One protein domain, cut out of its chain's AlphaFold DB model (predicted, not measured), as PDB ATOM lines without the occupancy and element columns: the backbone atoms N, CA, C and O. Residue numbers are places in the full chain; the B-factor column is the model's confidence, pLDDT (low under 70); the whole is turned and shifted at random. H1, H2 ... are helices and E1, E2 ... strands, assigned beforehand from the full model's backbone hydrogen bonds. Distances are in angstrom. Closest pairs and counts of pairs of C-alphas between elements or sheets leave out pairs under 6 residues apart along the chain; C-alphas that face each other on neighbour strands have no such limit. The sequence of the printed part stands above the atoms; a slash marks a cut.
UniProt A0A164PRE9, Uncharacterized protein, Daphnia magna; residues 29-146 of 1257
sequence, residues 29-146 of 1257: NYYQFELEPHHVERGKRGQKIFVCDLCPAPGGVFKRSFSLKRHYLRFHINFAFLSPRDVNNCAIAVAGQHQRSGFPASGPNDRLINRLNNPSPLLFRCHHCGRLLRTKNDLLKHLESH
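Overview. This is residues 29 to 146 of the 1257 residues of an uncharacterized protein of Daphnia magna (UniProt A0A164PRE9). This domain has little regular structure: an elongated body largely of loops, with the antiparallel hairpin E1 and E2 at one end, H1 nearest its middle and H3 towards the other end. H2 and H4 lie on opposite sides of the long axis. The 118 printed residues hold two named strands, then four named helices; the class is mostly helix, with 41 residues in named elements. It is compact, radius of gyration of the C-alphas 15.3 A, spanning 50 by 32 by 26 A.

Arrangement. Look at E1, residues 40 to 42, and E2, residues 48 to 51: N 41 and O 49 are 2.9 A apart, within hydrogen-bond range. H1, residues 65 to 75, comes closest to E2 at the C-alphas of Phe 50 and Ser 65, 5.9 A. H2, residues 84 to 89, is near H1. H3, residues 110 to 116, and H4, residues 136 to 145, are apart. Each O i to N i+4 pair is within range in H2 and H4, 6 of 7 in H1, 2 of 3 in H3.

Along the chain. Find C-alpha 40 at (-3.243, -18.800, 19.951). H1 runs 15.5 A; H4, 14.3 A, ends at (-1.234, -1.789, 0.043).

Size, cuts and confidence. The printed part has no cut. Three links are long: E2 to H1, H2 to H3, H3 to H4. Confidence is under 70 at residues 58 to 59 and 93 to 120.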
ATOM      1  N   ASN A  29      22.566 -13.548  17.144       72.44
ATOM      2  CA  ASN A  29      22.531 -12.778  15.887       72.44
ATOM      3  C   ASN A  29      21.494 -13.311  14.860       72.44
ATOM      4  O   ASN A  29      21.710 -13.282  13.639       72.44
ATOM      5  N   TYR A  30      20.379 -13.853  15.356       81.94
ATOM      6  CA  TYR A  30      19.360 -14.577  14.606       81.94
ATOM      7  C   TYR A  30      17.963 -14.358  15.198       81.94
ATOM      8  O   TYR A  30      17.755 -14.392  16.406       81.94
ATOM      9  N   TYR A  31      16.967 -14.215  14.330       84.88
ATOM     10  CA  TYR A  31      15.573 -14.074  14.722       84.88
ATOM     11  C   TYR A  31      15.011 -15.379  15.308       84.88
ATOM     12  O   TYR A  31      14.777 -16.361  14.592       84.88
ATOM     13  N   GLN A  32      14.728 -15.359  16.610       84.44
ATOM     14  CA  GLN A  32      13.984 -16.402  17.307       84.44
ATOM     15  C   GLN A  32      12.470 -16.158  17.180       84.44
ATOM     16  O   GLN A  32      11.948 -15.144  17.627       84.44
ATOM     17  N   PHE A  33      11.738 -17.114  16.595       87.50
ATOM     18  CA  PHE A  33      10.270 -17.086  16.624       87.50
ATOM     19  C   PHE A  33       9.750 -17.522  17.995       87.50
ATOM     20  O   PHE A  33       9.921 -18.688  18.373       87.50
ATOM     21  N   GLU A  34       9.030 -16.625  18.664       85.62
ATOM     22  CA  GLU A  34       8.349 -16.888  19.931       85.62
ATOM     23  C   GLU A  34       6.829 -16.977  19.746       85.62
ATOM     24  O   GLU A  34       6.229 -16.303  18.907       85.62
ATOM     25  N   LEU A  35       6.183 -17.858  20.513       87.44
ATOM     26  CA  LEU A  35       4.752 -18.128  20.374       87.44
ATOM     27  C   LEU A  35       3.935 -17.288  21.361       87.44
ATOM     28  O   LEU A  35       3.447 -17.799  22.370       87.44
ATOM     29  N   GLU A  36       3.777 -16.005  21.044       85.88
ATOM     30  CA  GLU A  36       2.953 -15.081  21.829       85.88
ATOM     31  C   GLU A  36       1.480 -15.527  21.991       85.88
ATOM     32  O   GLU A  36       0.946 -16.240  21.133       85.88
ATOM     33  N   PRO A  37       0.763 -15.047  23.031       82.88
ATOM     34  CA  PRO A  37      -0.652 -15.362  23.247       82.88
ATOM     35  C   PRO A  37      -1.566 -14.990  22.072       82.88
ATOM     36  O   PRO A  37      -2.510 -15.727  21.785       82.88
ATOM     37  N   HIS A  38      -1.272 -13.890  21.368       81.12
ATOM     38  CA  HIS A  38      -2.076 -13.415  20.237       81.12
ATOM     39  C   HIS A  38      -2.054 -14.386  19.039       81.12
ATOM     40  O   HIS A  38      -2.998 -14.432  18.255       81.12
ATOM     41  N   HIS A  39      -1.035 -15.248  18.955       85.94
ATOM     42  CA  HIS A  39      -0.956 -16.326  17.973       85.94
ATOM     43  C   HIS A  39      -1.839 -17.549  18.309       85.94
ATOM     44  O   HIS A  39      -1.816 -18.523  17.553       85.94
ATOM     45  N   VAL A  40      -2.573 -17.582  19.436       87.50
ATOM     46  CA  VAL A  40      -3.243 -18.800  19.951       87.50
ATOM     47  C   VAL A  40      -4.741 -18.596  20.219       87.50
ATOM     48  O   VAL A  40      -5.188 -18.405  21.351       87.50
ATOM     49  N   GLU A  41      -5.556 -18.750  19.178       84.75
ATOM     50  CA  GLU A  41      -7.018 -18.713  19.284       84.75
ATOM     51  C   GLU A  41      -7.625 -19.996  19.886       84.75
ATOM     52  O   GLU A  41      -7.157 -21.123  19.678       84.75
ATOM     53  N   ARG A  42      -8.770 -19.856  20.570       80.44
ATOM     54  CA  ARG A  42      -9.622 -20.996  20.953       80.44
ATOM     55  C   ARG A  42     -10.603 -21.323  19.827       80.44
ATOM     56  O   ARG A  42     -11.640 -20.684  19.678       80.44
ATOM     57  N   GLY A  43     -10.311 -22.375  19.066       80.25
ATOM     58  CA  GLY A  43     -11.200 -22.865  18.016       80.25
ATOM     59  C   GLY A  43     -12.547 -23.377  18.540       80.25
ATOM     60  O   GLY A  43     -12.690 -23.724  19.713       80.25
ATOM     61  N   LYS A  44     -13.524 -23.528  17.630       72.81
ATOM     62  CA  LYS A  44     -14.953 -23.862  17.881       72.81
ATOM     63  C   LYS A  44     -15.249 -25.223  18.564       72.81
ATOM     64  O   LYS A  44     -16.368 -25.719  18.486       72.81
ATOM     65  N   ARG A  45     -14.246 -25.865  19.173       74.00
ATOM     66  CA  ARG A  45     -14.313 -27.108  19.971       74.00
ATOM     67  C   ARG A  45     -13.324 -27.105  21.155       74.00
ATOM     68  O   ARG A  45     -12.868 -28.166  21.565       74.00
ATOM     69  N   GLY A  46     -12.888 -25.933  21.625       75.50
ATOM     70  CA  GLY A  46     -11.860 -25.791  22.672       75.50
ATOM     71  C   GLY A  46     -10.430 -26.161  22.241       75.50
ATOM     72  O   GLY A  46      -9.496 -26.018  23.023       75.50
ATOM     73  N   GLN A  47     -10.234 -26.613  21.000       82.50
ATOM     74  CA  GLN A  47      -8.915 -26.909  20.442       82.50
ATOM     75  C   GLN A  47      -8.146 -25.609  20.183       82.50
ATOM     76  O   GLN A  47      -8.685 -24.700  19.549       82.50
ATOM     77  N   LYS A  48      -6.884 -25.539  20.628       85.75
ATOM     78  CA  LYS A  48      -5.975 -24.434  20.290       85.75
ATOM     79  C   LYS A  48      -5.749 -24.407  18.773       85.75
ATOM     80  O   LYS A  48      -5.306 -25.402  18.195       85.75
ATOM     81  N   ILE A  49      -6.083 -23.286  18.149       89.19
ATOM     82  CA  ILE A  49      -5.760 -22.949  16.762       89.19
ATOM     83  C   ILE A  49      -4.624 -21.930  16.818       89.19
ATOM     84  O   ILE A  49      -4.575 -21.111  17.728       89.19
ATOM     85  N   PHE A  50      -3.689 -22.012  15.878       90.12
ATOM     86  CA  PHE A  50      -2.536 -21.122  15.825       90.12
ATOM     87  C   PHE A  50      -2.698 -20.198  14.624       90.12
ATOM     88  O   PHE A  50      -2.800 -20.696  13.505       90.12
ATOM     89  N   VAL A  51      -2.774 -18.891  14.845       89.19
ATOM     90  CA  VAL A  51      -3.075 -17.898  13.801       89.19
ATOM     91  C   VAL A  51      -1.871 -16.993  13.582       89.19
ATOM     92  O   VAL A  51      -1.180 -16.655  14.534       89.19
ATOM     93  N   CYS A  52      -1.608 -16.642  12.326       90.19
ATOM     94  CA  CYS A  52      -0.628 -15.637  11.938       90.19
ATOM     95  C   CYS A  52      -1.307 -14.267  11.846       90.19
ATOM     96  O   CYS A  52      -2.031 -13.990  10.890       90.19
ATOM     97  N   ASP A  53      -1.033 -13.443  12.847       86.31
ATOM     98  CA  ASP A  53      -1.060 -11.977  12.829       86.31
ATOM     99  C   ASP A  53      -0.882 -11.302  11.448       86.31
ATOM    100  O   ASP A  53      -1.681 -10.451  11.069       86.31
ATOM    101  N   LEU A  54       0.138 -11.692  10.682       84.38
ATOM    102  CA  LEU A  54       0.528 -11.073   9.412       84.38
ATOM    103  C   LEU A  54      -0.223 -11.620   8.187       84.38
ATOM    104  O   LEU A  54       0.010 -11.152   7.073       84.38
ATOM    105  N   CYS A  55      -1.079 -12.637   8.338       84.69
ATOM    106  CA  CYS A  55      -1.615 -13.369   7.192       84.69
ATOM    107  C   CYS A  55      -3.136 -13.610   7.313       84.69
ATOM    108  O   CYS A  55      -3.560 -14.503   8.053       84.69
ATOM    109  N   PRO A  56      -3.989 -12.893   6.547       78.88
ATOM    110  CA  PRO A  56      -5.440 -12.956   6.719       78.88
ATOM    111  C   PRO A  56      -6.001 -14.372   6.526       78.88
ATOM    112  O   PRO A  56      -5.539 -15.161   5.691       78.88
ATOM    113  N   ALA A  57      -7.032 -14.706   7.303       70.69
ATOM    114  CA  ALA A  57      -7.701 -15.998   7.217       70.69
ATOM    115  C   ALA A  57      -8.321 -16.207   5.813       70.69
ATOM    116  O   ALA A  57      -8.940 -15.294   5.269       70.69
ATOM    117  N   PRO A  58      -8.198 -17.403   5.201       62.25
ATOM    118  CA  PRO A  58      -7.728 -18.661   5.784       62.25
ATOM    119  C   PRO A  58      -6.214 -18.918   5.657       62.25
ATOM    120  O   PRO A  58      -5.775 -20.013   6.003       62.25
ATOM    121  N   GLY A  59      -5.422 -17.973   5.137       69.62
ATOM    122  CA  GLY A  59      -3.994 -18.164   4.856       69.62
ATOM    123  C   GLY A  59      -3.138 -18.368   6.108       69.62
ATOM    124  O   GLY A  59      -2.308 -19.273   6.132       69.62
ATOM    125  N   GLY A  60      -3.392 -17.585   7.159       80.88
ATOM    126  CA  GLY A  60      -2.648 -17.642   8.420       80.88
ATOM    127  C   GLY A  60      -3.126 -18.666   9.452       80.88
ATOM    128  O   GLY A  60      -2.676 -18.595  10.588       80.88
ATOM    129  N   VAL A  61      -4.050 -19.587   9.140       86.31
ATOM    130  CA  VAL A  61      -4.718 -20.420  10.168       86.31
ATOM    131  C   VAL A  61      -4.172 -21.856  10.217       86.31
ATOM    132  O   VAL A  61      -4.430 -22.683   9.338       86.31
ATOM    133  N   PHE A  62      -3.474 -22.193  11.303       87.38
ATOM    134  CA  PHE A  62      -2.727 -23.439  11.498       87.38
ATOM    135  C   PHE A  62      -3.240 -24.297  12.665       87.38
ATOM    136  O   PHE A  62      -3.844 -23.835  13.628       87.38
ATOM    137  N   LYS A  63      -2.960 -25.607  12.600       86.56
ATOM    138  CA  LYS A  63      -3.366 -26.600  13.622       86.56
ATOM    139  C   LYS A  63      -2.286 -26.949  14.650       86.56
ATOM    140  O   LYS A  63      -2.542 -27.742  15.548       86.56
ATOM    141  N   ARG A  64      -1.060 -26.450  14.471       88.62
ATOM    142  CA  ARG A  64       0.105 -26.726  15.327       88.62
ATOM    143  C   ARG A  64       1.002 -25.494  15.359       88.62
ATOM    144  O   ARG A  64       1.254 -24.931  14.295       88.62
ATOM    145  N   SER A  65       1.551 -25.159  16.524       88.25
ATOM    146  CA  SER A  65       2.518 -24.066  16.713       88.25
ATOM    147  C   SER A  65       3.697 -24.147  15.738       88.25
ATOM    148  O   SER A  65       4.001 -23.175  15.061       88.25
ATOM    149  N   PHE A  66       4.288 -25.332  15.550       89.12
ATOM    150  CA  PHE A  66       5.377 -25.527  14.581       89.12
ATOM    151  C   PHE A  66       4.966 -25.233  13.124       89.12
ATOM    152  O   PHE A  66       5.792 -24.831  12.312       89.12
ATOM    153  N   SER A  67       3.690 -25.413  12.768       89.38
ATOM    154  CA  SER A  67       3.197 -25.060  11.427       89.38
ATOM    155  C   SER A  67       3.046 -23.546  11.247       89.38
ATOM    156  O   SER A  67       3.275 -23.071  10.140       89.38
ATOM    157  N   LEU A  68       2.756 -22.808  12.327       90.12
ATOM    158  CA  LEU A  68       2.832 -21.348  12.352       90.12
ATOM    159  C   LEU A  68       4.294 -20.864  12.308       90.12
ATOM    160  O   LEU A  68       4.622 -20.130  11.384       90.12
ATOM    161  N   LYS A  69       5.193 -21.350  13.188       89.62
ATOM    162  CA  LYS A  69       6.639 -21.011  13.151       89.62
ATOM    163  C   LYS A  69       7.214 -21.200  11.742       89.62
ATOM    164  O   LYS A  69       7.840 -20.299  11.192       89.62
ATOM    165  N   ARG A  70       6.936 -22.352  11.119       88.62
ATOM    166  CA  ARG A  70       7.391 -22.676   9.758       88.62
ATOM    167  C   ARG A  70       6.809 -21.760   8.676       88.62
ATOM    168  O   ARG A  70       7.463 -21.559   7.658       88.62
ATOM    169  N   HIS A  71       5.593 -21.249   8.846       89.62
ATOM    170  CA  HIS A  71       5.008 -20.266   7.932       89.62
ATOM    171  C   HIS A  71       5.670 -18.896   8.121       89.62
ATOM    172  O   HIS A  71       6.219 -18.352   7.165       89.62
ATOM    173  N   TYR A  72       5.706 -18.409   9.361       89.81
ATOM    174  CA  TYR A  72       6.237 -17.101   9.734       89.81
ATOM    175  C   TYR A  72       7.697 -16.927   9.282       89.81
ATOM    176  O   TYR A  72       8.001 -16.046   8.478       89.81
ATOM    177  N   LEU A  73       8.581 -17.859   9.663       90.12
ATOM    178  CA  LEU A  73       9.995 -17.832   9.264       90.12
ATOM    179  C   LEU A  73      10.226 -17.967   7.749       90.12
ATOM    180  O   LEU A  73      11.243 -17.511   7.239       90.12
ATOM    181  N   ARG A  74       9.309 -18.604   7.009       87.50
ATOM    182  CA  ARG A  74       9.467 -18.845   5.564       87.50
ATOM    183  C   ARG A  74       8.963 -17.692   4.695       87.50
ATOM    184  O   ARG A  74       9.417 -17.567   3.557       87.50
ATOM    185  N   PHE A  75       7.999 -16.913   5.185       85.62
ATOM    186  CA  PHE A  75       7.252 -15.955   4.364       85.62
ATOM    187  C   PHE A  75       7.250 -14.515   4.887       85.62
ATOM    188  O   PHE A  75       7.029 -13.617   4.077       85.62
ATOM    189  N   HIS A  76       7.515 -14.297   6.181       87.00
ATOM    190  CA  HIS A  76       7.446 -12.980   6.828       87.00
ATOM    191  C   HIS A  76       8.785 -12.456   7.359       87.00
ATOM    192  O   HIS A  76       8.904 -11.261   7.613       87.00
ATOM    193  N   ILE A  77       9.795 -13.320   7.493       89.88
ATOM    194  CA  ILE A  77      11.135 -12.965   7.975       89.88
ATOM    195  C   ILE A  77      12.160 -13.045   6.839       89.88
ATOM    196  O   ILE A  77      12.096 -13.909   5.957       89.88
ATOM    197  N   ASN A  78      13.109 -12.113   6.852       88.06
ATOM    198  CA  ASN A  78      14.252 -12.067   5.955       88.06
ATOM    199  C   ASN A  78      15.237 -13.210   6.270       88.06
ATOM    200  O   ASN A  78      15.680 -13.387   7.405       88.06
ATOM    201  N   PHE A  79      15.624 -13.971   5.242       83.75
ATOM    202  CA  PHE A  79      16.515 -15.128   5.371       83.75
ATOM    203  C   PHE A  79      17.913 -14.776   5.905       83.75
ATOM    204  O   PHE A  79      18.565 -15.648   6.472       83.75
ATOM    205  N   ALA A  80      18.354 -13.517   5.786       78.06
ATOM    206  CA  ALA A  80      19.609 -13.035   6.371       78.06
ATOM    207  C   ALA A  80      19.641 -13.105   7.913       78.06
ATOM    208  O   ALA A  80      20.723 -13.128   8.499       78.06
ATOM    209  N   PHE A  81      18.477 -13.177   8.569       82.25
ATOM    210  CA  PHE A  81      18.342 -13.250  10.028       82.25
ATOM    211  C   PHE A  81      17.883 -14.628  10.528       82.25
ATOM    212  O   PHE A  81      17.678 -14.799  11.724       82.25
ATOM    213  N   LEU A  82      17.726 -15.639   9.668       86.50
ATOM    214  CA  LEU A  82      17.344 -16.984  10.118       86.50
ATOM    215  C   LEU A  82      18.555 -17.782  10.611       86.50
ATOM    216  O   LEU A  82      19.576 -17.843   9.928       86.50
ATOM    217  N   SER A  83      18.414 -18.465  11.753       84.25
ATOM    218  CA  SER A  83      19.444 -19.400  12.220       84.25
ATOM    219  C   SER A  83      19.601 -20.572  11.231       84.25
ATOM    220  O   SER A  83      18.595 -21.064  10.702       84.25
ATOM    221  N   PRO A  84      20.822 -21.099  10.994       79.56
ATOM    222  CA  PRO A  84      21.022 -22.275  10.138       79.56
ATOM    223  C   PRO A  84      20.196 -23.490  10.598       79.56
ATOM    224  O   PRO A  84      19.663 -24.250   9.786       79.56
ATOM    225  N   ARG A  85      20.012 -23.623  11.921       82.50
ATOM    226  CA  ARG A  85      19.146 -24.626  12.553       82.50
ATOM    227  C   ARG A  85      17.684 -24.470  12.121       82.50
ATOM    228  O   ARG A  85      17.059 -25.469  11.770       82.50
ATOM    229  N   ASP A  86      17.133 -23.257  12.105       85.31
ATOM    230  CA  ASP A  86      15.752 -23.026  11.667       85.31
ATOM    231  C   ASP A  86      15.568 -23.111  10.147       85.31
ATOM    232  O   ASP A  86      14.537 -23.621   9.705       85.31
ATOM    233  N   VAL A  87      16.561 -22.711   9.342       86.31
ATOM    234  CA  VAL A  87      16.561 -22.925   7.879       86.31
ATOM    235  C   VAL A  87      16.396 -24.414   7.556       86.31
ATOM    236  O   VAL A  87      15.501 -24.784   6.786       86.31
ATOM    237  N   ASN A  88      17.188 -25.268   8.212       80.94
ATOM    238  CA  ASN A  88      17.133 -26.721   8.051       80.94
ATOM    239  C   ASN A  88      15.827 -27.310   8.616       80.94
ATOM    240  O   ASN A  88      15.091 -27.979   7.889       80.94
ATOM    241  N   ASN A  89      15.470 -26.999   9.868       84.12
ATOM    242  CA  ASN A  89      14.263 -27.529  10.522       84.12
ATOM    243  C   ASN A  89      12.958 -27.126   9.811       84.12
ATOM    244  O   ASN A  89      12.002 -27.902   9.757       84.12
ATOM    245  N   CYS A  90      12.897 -25.922   9.237       79.94
ATOM    246  CA  CYS A  90      11.751 -25.462   8.453       79.94
ATOM    247  C   CYS A  90      11.826 -25.881   6.970       79.94
ATOM    248  O   CYS A  90      10.878 -25.617   6.215       79.94
ATOM    249  N   ALA A  91      12.908 -26.541   6.539       77.56
ATOM    250  CA  ALA A  91      13.246 -26.848   5.148       77.56
ATOM    251  C   ALA A  91      12.971 -25.649   4.217       77.56
ATOM    252  O   ALA A  91      12.113 -25.689   3.320       77.56
ATOM    253  N   ILE A  92      13.646 -24.539   4.519       78.25
ATOM    254  CA  ILE A  92      13.624 -23.294   3.751       78.25
ATOM    255  C   ILE A  92      14.749 -23.380   2.715       78.25
ATOM    256  O   ILE A  92      15.925 -23.312   3.048       78.25
ATOM    257  N   ALA A  93      14.384 -23.545   1.444       68.56
ATOM    258  CA  ALA A  93      15.348 -23.512   0.350       68.56
ATOM    259  C   ALA A  93      15.790 -22.059   0.109       68.56
ATOM    260  O   ALA A  93      15.071 -21.287  -0.525       68.56
ATOM    261  N   VAL A  94      16.948 -21.687   0.663       63.47
ATOM    262  CA  VAL A  94      17.565 -20.361   0.470       63.47
ATOM    263  C   VAL A  94      18.172 -20.239  -0.936       63.47
ATOM    264  O   VAL A  94      18.088 -19.182  -1.567       63.47
ATOM    265  N   ALA A  95      18.701 -21.345  -1.471       40.72
ATOM    266  CA  ALA A  95      19.153 -21.441  -2.855       40.72
ATOM    267  C   ALA A  95      18.001 -21.136  -3.835       40.72
ATOM    268  O   ALA A  95      16.964 -21.799  -3.823       40.72
ATOM    269  N   GLY A  96      18.196 -20.126  -4.691       45.91
ATOM    270  CA  GLY A  96      17.265 -19.762  -5.765       45.91
ATOM    271  C   GLY A  96      16.247 -18.651  -5.463       45.91
ATOM    272  O   GLY A  96      15.481 -18.308  -6.359       45.91
ATOM    273  N   GLN A  97      16.219 -18.050  -4.261       47.44
ATOM    274  CA  GLN A  97      15.397 -16.844  -4.015       47.44
ATOM    275  C   GLN A  97      16.158 -15.512  -4.024       47.44
ATOM    276  O   GLN A  97      15.511 -14.484  -4.208       47.44
ATOM    277  N   HIS A  98      17.491 -15.514  -3.915       44.47
ATOM    278  CA  HIS A  98      18.286 -14.285  -4.030       44.47
ATOM    279  C   HIS A  98      18.189 -13.642  -5.431       44.47
ATOM    280  O   HIS A  98      18.143 -12.426  -5.518       44.47
ATOM    281  N   GLN A  99      17.981 -14.418  -6.507       40.12
ATOM    282  CA  GLN A  99      17.798 -13.932  -7.896       40.12
ATOM    283  C   GLN A  99      16.477 -13.158  -8.167       40.12
ATOM    284  O   GLN A  99      15.983 -13.125  -9.293       40.12
ATOM    285  N   ARG A 100      15.842 -12.577  -7.141       35.12
ATOM    286  CA  ARG A 100      14.673 -11.676  -7.267       35.12
ATOM    287  C   ARG A 100      14.824 -10.349  -6.521       35.12
ATOM    288  O   ARG A 100      13.962  -9.488  -6.650       35.12
ATOM    289  N   SER A 101      15.902 -10.199  -5.764       38.72
ATOM    290  CA  SER A 101      16.444  -8.934  -5.277       38.72
ATOM    291  C   SER A 101      17.750  -8.721  -6.038       38.72
ATOM    292  O   SER A 101      18.539  -9.657  -6.085       38.72
ATOM    293  N   GLY A 102      17.971  -7.556  -6.649       30.17
ATOM    294  CA  GLY A 102      19.093  -7.302  -7.570       30.17
ATOM    295  C   GLY A 102      20.480  -7.202  -6.922       30.17
ATOM    296  O   GLY A 102      21.205  -6.263  -7.208       30.17
ATOM    297  N   PHE A 103      20.840  -8.143  -6.048       31.06
ATOM    298  CA  PHE A 103      22.146  -8.234  -5.398       31.06
ATOM    299  C   PHE A 103      22.859  -9.531  -5.819       31.06
ATOM    300  O   PHE A 103      22.196 -10.571  -5.943       31.06
ATOM    301  N   PRO A 104      24.188  -9.496  -6.041       30.20
ATOM    302  CA  PRO A 104      24.965 -10.667  -6.431       30.20
ATOM    303  C   PRO A 104      25.007 -11.737  -5.327       30.20
ATOM    304  O   PRO A 104      24.633 -11.517  -4.175       30.20
ATOM    305  N   ALA A 105      25.446 -12.940  -5.699       38.56
ATOM    306  CA  ALA A 105      25.492 -14.101  -4.813       38.56
ATOM    307  C   ALA A 105      26.779 -14.143  -3.964       38.56
ATOM    308  O   ALA A 105      27.533 -15.111  -4.034       38.56
ATOM    309  N   SER A 106      27.019 -13.098  -3.172       36.62
ATOM    310  CA  SER A 106      28.151 -13.030  -2.243       36.62
ATOM    311  C   SER A 106      28.060 -14.060  -1.105       36.62
ATOM    312  O   SER A 106      26.983 -14.571  -0.774       36.62
ATOM    313  N   GLY A 107      29.213 -14.360  -0.499       35.38
ATOM    314  CA  GLY A 107      29.380 -15.395   0.523       35.38
ATOM    315  C   GLY A 107      28.791 -15.069   1.910       35.38
ATOM    316  O   GLY A 107      28.036 -14.110   2.081       35.38
ATOM    317  N   PRO A 108      29.132 -15.869   2.942       47.09
ATOM    318  CA  PRO A 108      28.635 -15.679   4.309       47.09
ATOM    319  C   PRO A 108      28.897 -14.280   4.890       47.09
ATOM    320  O   PRO A 108      28.057 -13.771   5.633       47.09
ATOM    321  N   ASN A 109      30.013 -13.648   4.516       39.59
ATOM    322  CA  ASN A 109      30.481 -12.388   5.096       39.59
ATOM    323  C   ASN A 109      29.624 -11.174   4.695       39.59
ATOM    324  O   ASN A 109      29.363 -10.324   5.543       39.59
ATOM    325  N   ASP A 110      29.050 -11.129   3.489       48.00
ATOM    326  CA  ASP A 110      28.139 -10.041   3.082       48.00
ATOM    327  C   ASP A 110      26.866  -9.980   3.937       48.00
ATOM    328  O   ASP A 110      26.234  -8.926   4.050       48.00
ATOM    329  N   ARG A 111      26.492 -11.090   4.590       53.25
ATOM    330  CA  ARG A 111      25.399 -11.102   5.575       53.25
ATOM    331  C   ARG A 111      25.789 -10.442   6.892       53.25
ATOM    332  O   ARG A 111      24.890 -10.021   7.606       53.25
ATOM    333  N   LEU A 112      27.079 -10.365   7.218       50.62
ATOM    334  CA  LEU A 112      27.604  -9.627   8.367       50.62
ATOM    335  C   LEU A 112      27.828  -8.155   8.001       50.62
ATOM    336  O   LEU A 112      27.375  -7.282   8.734       50.62
ATOM    337  N   ILE A 113      28.384  -7.871   6.821       49.03
ATOM    338  CA  ILE A 113      28.585  -6.499   6.320       49.03
ATOM    339  C   ILE A 113      27.239  -5.757   6.205       49.03
ATOM    340  O   ILE A 113      27.098  -4.646   6.710       49.03
ATOM    341  N   ASN A 114      26.189  -6.398   5.670       50.31
ATOM    342  CA  ASN A 114      24.841  -5.807   5.638       50.31
ATOM    343  C   ASN A 114      24.167  -5.661   7.020       50.31
ATOM    344  O   ASN A 114      23.179  -4.933   7.119       50.31
ATOM    345  N   ARG A 115      24.657  -6.339   8.073       53.31
ATOM    346  CA  ARG A 115      24.190  -6.155   9.464       53.31
ATOM    347  C   ARG A 115      24.920  -5.012  10.167       53.31
ATOM    348  O   ARG A 115      24.287  -4.301  10.933       53.31
ATOM    349  N   LEU A 116      26.218  -4.849   9.907       49.59
ATOM    350  CA  LEU A 116      27.059  -3.817  10.522       49.59
ATOM    351  C   LEU A 116      26.823  -2.437   9.891       49.59
ATOM    352  O   LEU A 116      26.674  -1.452  10.606       49.59
ATOM    353  N   ASN A 117      26.684  -2.368   8.564       50.53
ATOM    354  CA  ASN A 117      26.588  -1.098   7.833       50.53
ATOM    355  C   ASN A 117      25.155  -0.517   7.761       50.53
ATOM    356  O   ASN A 117      24.917   0.437   7.026       50.53
ATOM    357  N   ASN A 118      24.177  -1.087   8.481       50.22
ATOM    358  CA  ASN A 118      22.789  -0.606   8.502       50.22
ATOM    359  C   ASN A 118      22.263  -0.482   9.947       50.22
ATOM    360  O   ASN A 118      21.888  -1.503  10.526       50.22
ATOM    361  N   PRO A 119      22.081   0.734  10.503       53.00
ATOM    362  CA  PRO A 119      21.561   0.954  11.864       53.00
ATOM    363  C   PRO A 119      20.045   0.679  12.003       53.00
ATOM    364  O   PRO A 119      19.349   1.256  12.834       53.00
ATOM    365  N   SER A 120      19.474  -0.155  11.132       57.19
ATOM    366  CA  SER A 120      18.053  -0.512  11.095       57.19
ATOM    367  C   SER A 120      17.864  -1.799  10.278       57.19
ATOM    368  O   SER A 120      17.570  -1.724   9.078       57.19
ATOM    369  N   PRO A 121      18.054  -2.989  10.879       72.69
ATOM    370  CA  PRO A 121      18.001  -4.256  10.156       72.69
ATOM    371  C   PRO A 121      16.634  -4.484   9.497       72.69
ATOM    372  O   PRO A 121      15.589  -4.460  10.147       72.69
ATOM    373  N   LEU A 122      16.640  -4.756   8.189       82.31
ATOM    374  CA  LEU A 122      15.444  -5.091   7.408       82.31
ATOM    375  C   LEU A 122      14.996  -6.536   7.699       82.31
ATOM    376  O   LEU A 122      15.189  -7.450   6.890       82.31
ATOM    377  N   LEU A 123      14.450  -6.741   8.898       86.44
ATOM    378  CA  LEU A 123      14.069  -8.040   9.452       86.44
ATOM    379  C   LEU A 123      12.854  -8.660   8.749       86.44
ATOM    380  O   LEU A 123      12.801  -9.878   8.558       86.44
ATOM    381  N   PHE A 124      11.874  -7.843   8.367       86.69
ATOM    382  CA  PHE A 124      10.597  -8.313   7.837       86.69
ATOM    383  C   PHE A 124      10.609  -8.410   6.312       86.69
ATOM    384  O   PHE A 124      11.316  -7.680   5.617       86.69
ATOM    385  N   ARG A 125       9.796  -9.319   5.771       88.94
ATOM    386  CA  ARG A 125       9.675  -9.587   4.336       88.94
ATOM    387  C   ARG A 125       8.214  -9.735   3.930       88.94
ATOM    388  O   ARG A 125       7.465 -10.508   4.520       88.94
ATOM    389  N   CYS A 126       7.814  -9.060   2.859       86.81
ATOM    390  CA  CYS A 126       6.479  -9.224   2.297       86.81
ATOM    391  C   CYS A 126       6.351 -10.520   1.487       86.81
ATOM    392  O   CYS A 126       7.071 -10.729   0.508       86.81
ATOM    393  N   HIS A 127       5.371 -11.362   1.830       83.75
ATOM    394  CA  HIS A 127       5.088 -12.594   1.087       83.75
ATOM    395  C   HIS A 127       4.644 -12.324  -0.369       83.75
ATOM    396  O   HIS A 127       4.933 -13.132  -1.253       83.75
ATOM    397  N   HIS A 128       3.958 -11.205  -0.634       81.69
ATOM    398  CA  HIS A 128       3.351 -10.922  -1.941       81.69
ATOM    399  C   HIS A 128       4.329 -10.363  -2.984       81.69
ATOM    400  O   HIS A 128       4.309 -10.826  -4.124       81.69
ATOM    401  N   CYS A 129       5.198  -9.419  -2.611       84.06
ATOM    402  CA  CYS A 129       6.166  -8.793  -3.526       84.06
ATOM    403  C   CYS A 129       7.635  -9.136  -3.226       84.06
ATOM    404  O   CYS A 129       8.476  -8.996  -4.106       84.06
ATOM    405  N   GLY A 130       7.960  -9.588  -2.011       81.88
ATOM    406  CA  GLY A 130       9.334  -9.822  -1.564       81.88
ATOM    407  C   GLY A 130      10.047  -8.616  -0.939       81.88
ATOM    408  O   GLY A 130      11.141  -8.824  -0.421       81.88
ATOM    409  N   ARG A 131       9.449  -7.409  -0.932       83.06
ATOM    410  CA  ARG A 131      10.024  -6.195  -0.316       83.06
ATOM    411  C   ARG A 131      10.421  -6.460   1.140       83.06
ATOM    412  O   ARG A 131       9.637  -7.043   1.893       83.06
ATOM    413  N   LEU A 132      11.629  -6.032   1.502       88.56
ATOM    414  CA  LEU A 132      12.158  -6.090   2.863       88.56
ATOM    415  C   LEU A 132      11.802  -4.800   3.614       88.56
ATOM    416  O   LEU A 132      11.753  -3.731   3.004       88.56
ATOM    417  N   LEU A 133      11.497  -4.907   4.908       86.56
ATOM    418  CA  LEU A 133      10.907  -3.841   5.726       86.56
ATOM    419  C   LEU A 133      11.484  -3.864   7.153       86.56
ATOM    420  O   LEU A 133      11.916  -4.915   7.632       86.56
ATOM    421  N   ARG A 134      11.507  -2.697   7.816       84.12
ATOM    422  CA  ARG A 134      12.129  -2.512   9.140       84.12
ATOM    423  C   ARG A 134      11.251  -3.066  10.259       84.12
ATOM    424  O   ARG A 134      11.701  -3.935  10.998       84.12
ATOM    425  N   THR A 135       9.996  -2.623  10.360       83.62
ATOM    426  CA  THR A 135       9.084  -3.033  11.440       83.62
ATOM    427  C   THR A 135       7.964  -3.968  10.974       83.62
ATOM    428  O   THR A 135       7.600  -4.040   9.795       83.62
ATOM    429  N   LYS A 136       7.356  -4.655  11.949       82.75
ATOM    430  CA  LYS A 136       6.122  -5.442  11.789       82.75
ATOM    431  C   LYS A 136       4.961  -4.586  11.259       82.75
ATOM    432  O   LYS A 136       4.176  -5.048  10.434       82.75
ATOM    433  N   ASN A 137       4.891  -3.327  11.694       84.25
ATOM    434  CA  ASN A 137       3.832  -2.388  11.327       84.25
ATOM    435  C   ASN A 137       3.997  -1.878   9.889       84.25
ATOM    436  O   ASN A 137       3.003  -1.749   9.179       84.25
ATOM    437  N   ASP A 138       5.235  -1.683   9.421       85.38
ATOM    438  CA  ASP A 138       5.512  -1.384   8.008       85.38
ATOM    439  C   ASP A 138       5.083  -2.547   7.114       85.38
ATOM    440  O   ASP A 138       4.522  -2.334   6.040       85.38
ATOM    441  N   LEU A 139       5.311  -3.790   7.559       86.12
ATOM    442  CA  LEU A 139       4.842  -4.975   6.846       86.12
ATOM    443  C   LEU A 139       3.311  -5.052   6.811       86.12
ATOM    444  O   LEU A 139       2.773  -5.356   5.749       86.12
ATOM    445  N   LEU A 140       2.605  -4.734   7.898       84.75
ATOM    446  CA  LEU A 140       1.137  -4.679   7.906       84.75
ATOM    447  C   LEU A 140       0.598  -3.598   6.955       84.75
ATOM    448  O   LEU A 140      -0.117  -3.943   6.014       84.75
ATOM    449  N   LYS A 141       1.053  -2.344   7.081       85.12
ATOM    450  CA  LYS A 141       0.707  -1.239   6.158       85.12
ATOM    451  C   LYS A 141       1.040  -1.573   4.700       85.12
ATOM    452  O   LYS A 141       0.298  -1.253   3.770       85.12
ATOM    453  N   HIS A 142       2.153  -2.266   4.459       86.25
ATOM    454  CA  HIS A 142       2.505  -2.693   3.113       86.25
ATOM    455  C   HIS A 142       1.631  -3.857   2.612       86.25
ATOM    456  O   HIS A 142       1.305  -3.894   1.427       86.25
ATOM    457  N   LEU A 143       1.202  -4.787   3.469       84.12
ATOM    458  CA  LEU A 143       0.237  -5.834   3.112       84.12
ATOM    459  C   LEU A 143      -1.154  -5.248   2.822       84.12
ATOM    460  O   LEU A 143      -1.795  -5.685   1.866       84.12
ATOM    461  N   GLU A 144      -1.562  -4.203   3.541       83.56
ATOM    462  CA  GLU A 144      -2.747  -3.386   3.235       83.56
ATOM    463  C   GLU A 144      -2.636  -2.723   1.851       83.56
ATOM    464  O   GLU A 144      -3.610  -2.722   1.103       83.56
ATOM    465  N   SER A 145      -1.441  -2.292   1.418       79.19
ATOM    466  CA  SER A 145      -1.234  -1.789   0.043       79.19
ATOM    467  C   SER A 145      -1.387  -2.858  -1.061       79.19
ATOM    468  O   SER A 145      -1.648  -2.518  -2.215       79.19
ATOM    469  N   HIS A 146      -1.305  -4.158  -0.732       77.00
ATOM    470  CA  HIS A 146      -1.730  -5.248  -1.638       77.00
ATOM    471  C   HIS A 146      -3.244  -5.529  -1.549       77.00
ATOM    472  O   HIS A 146      -3.795  -6.237  -2.397       77.00
TER     473      HIS A 146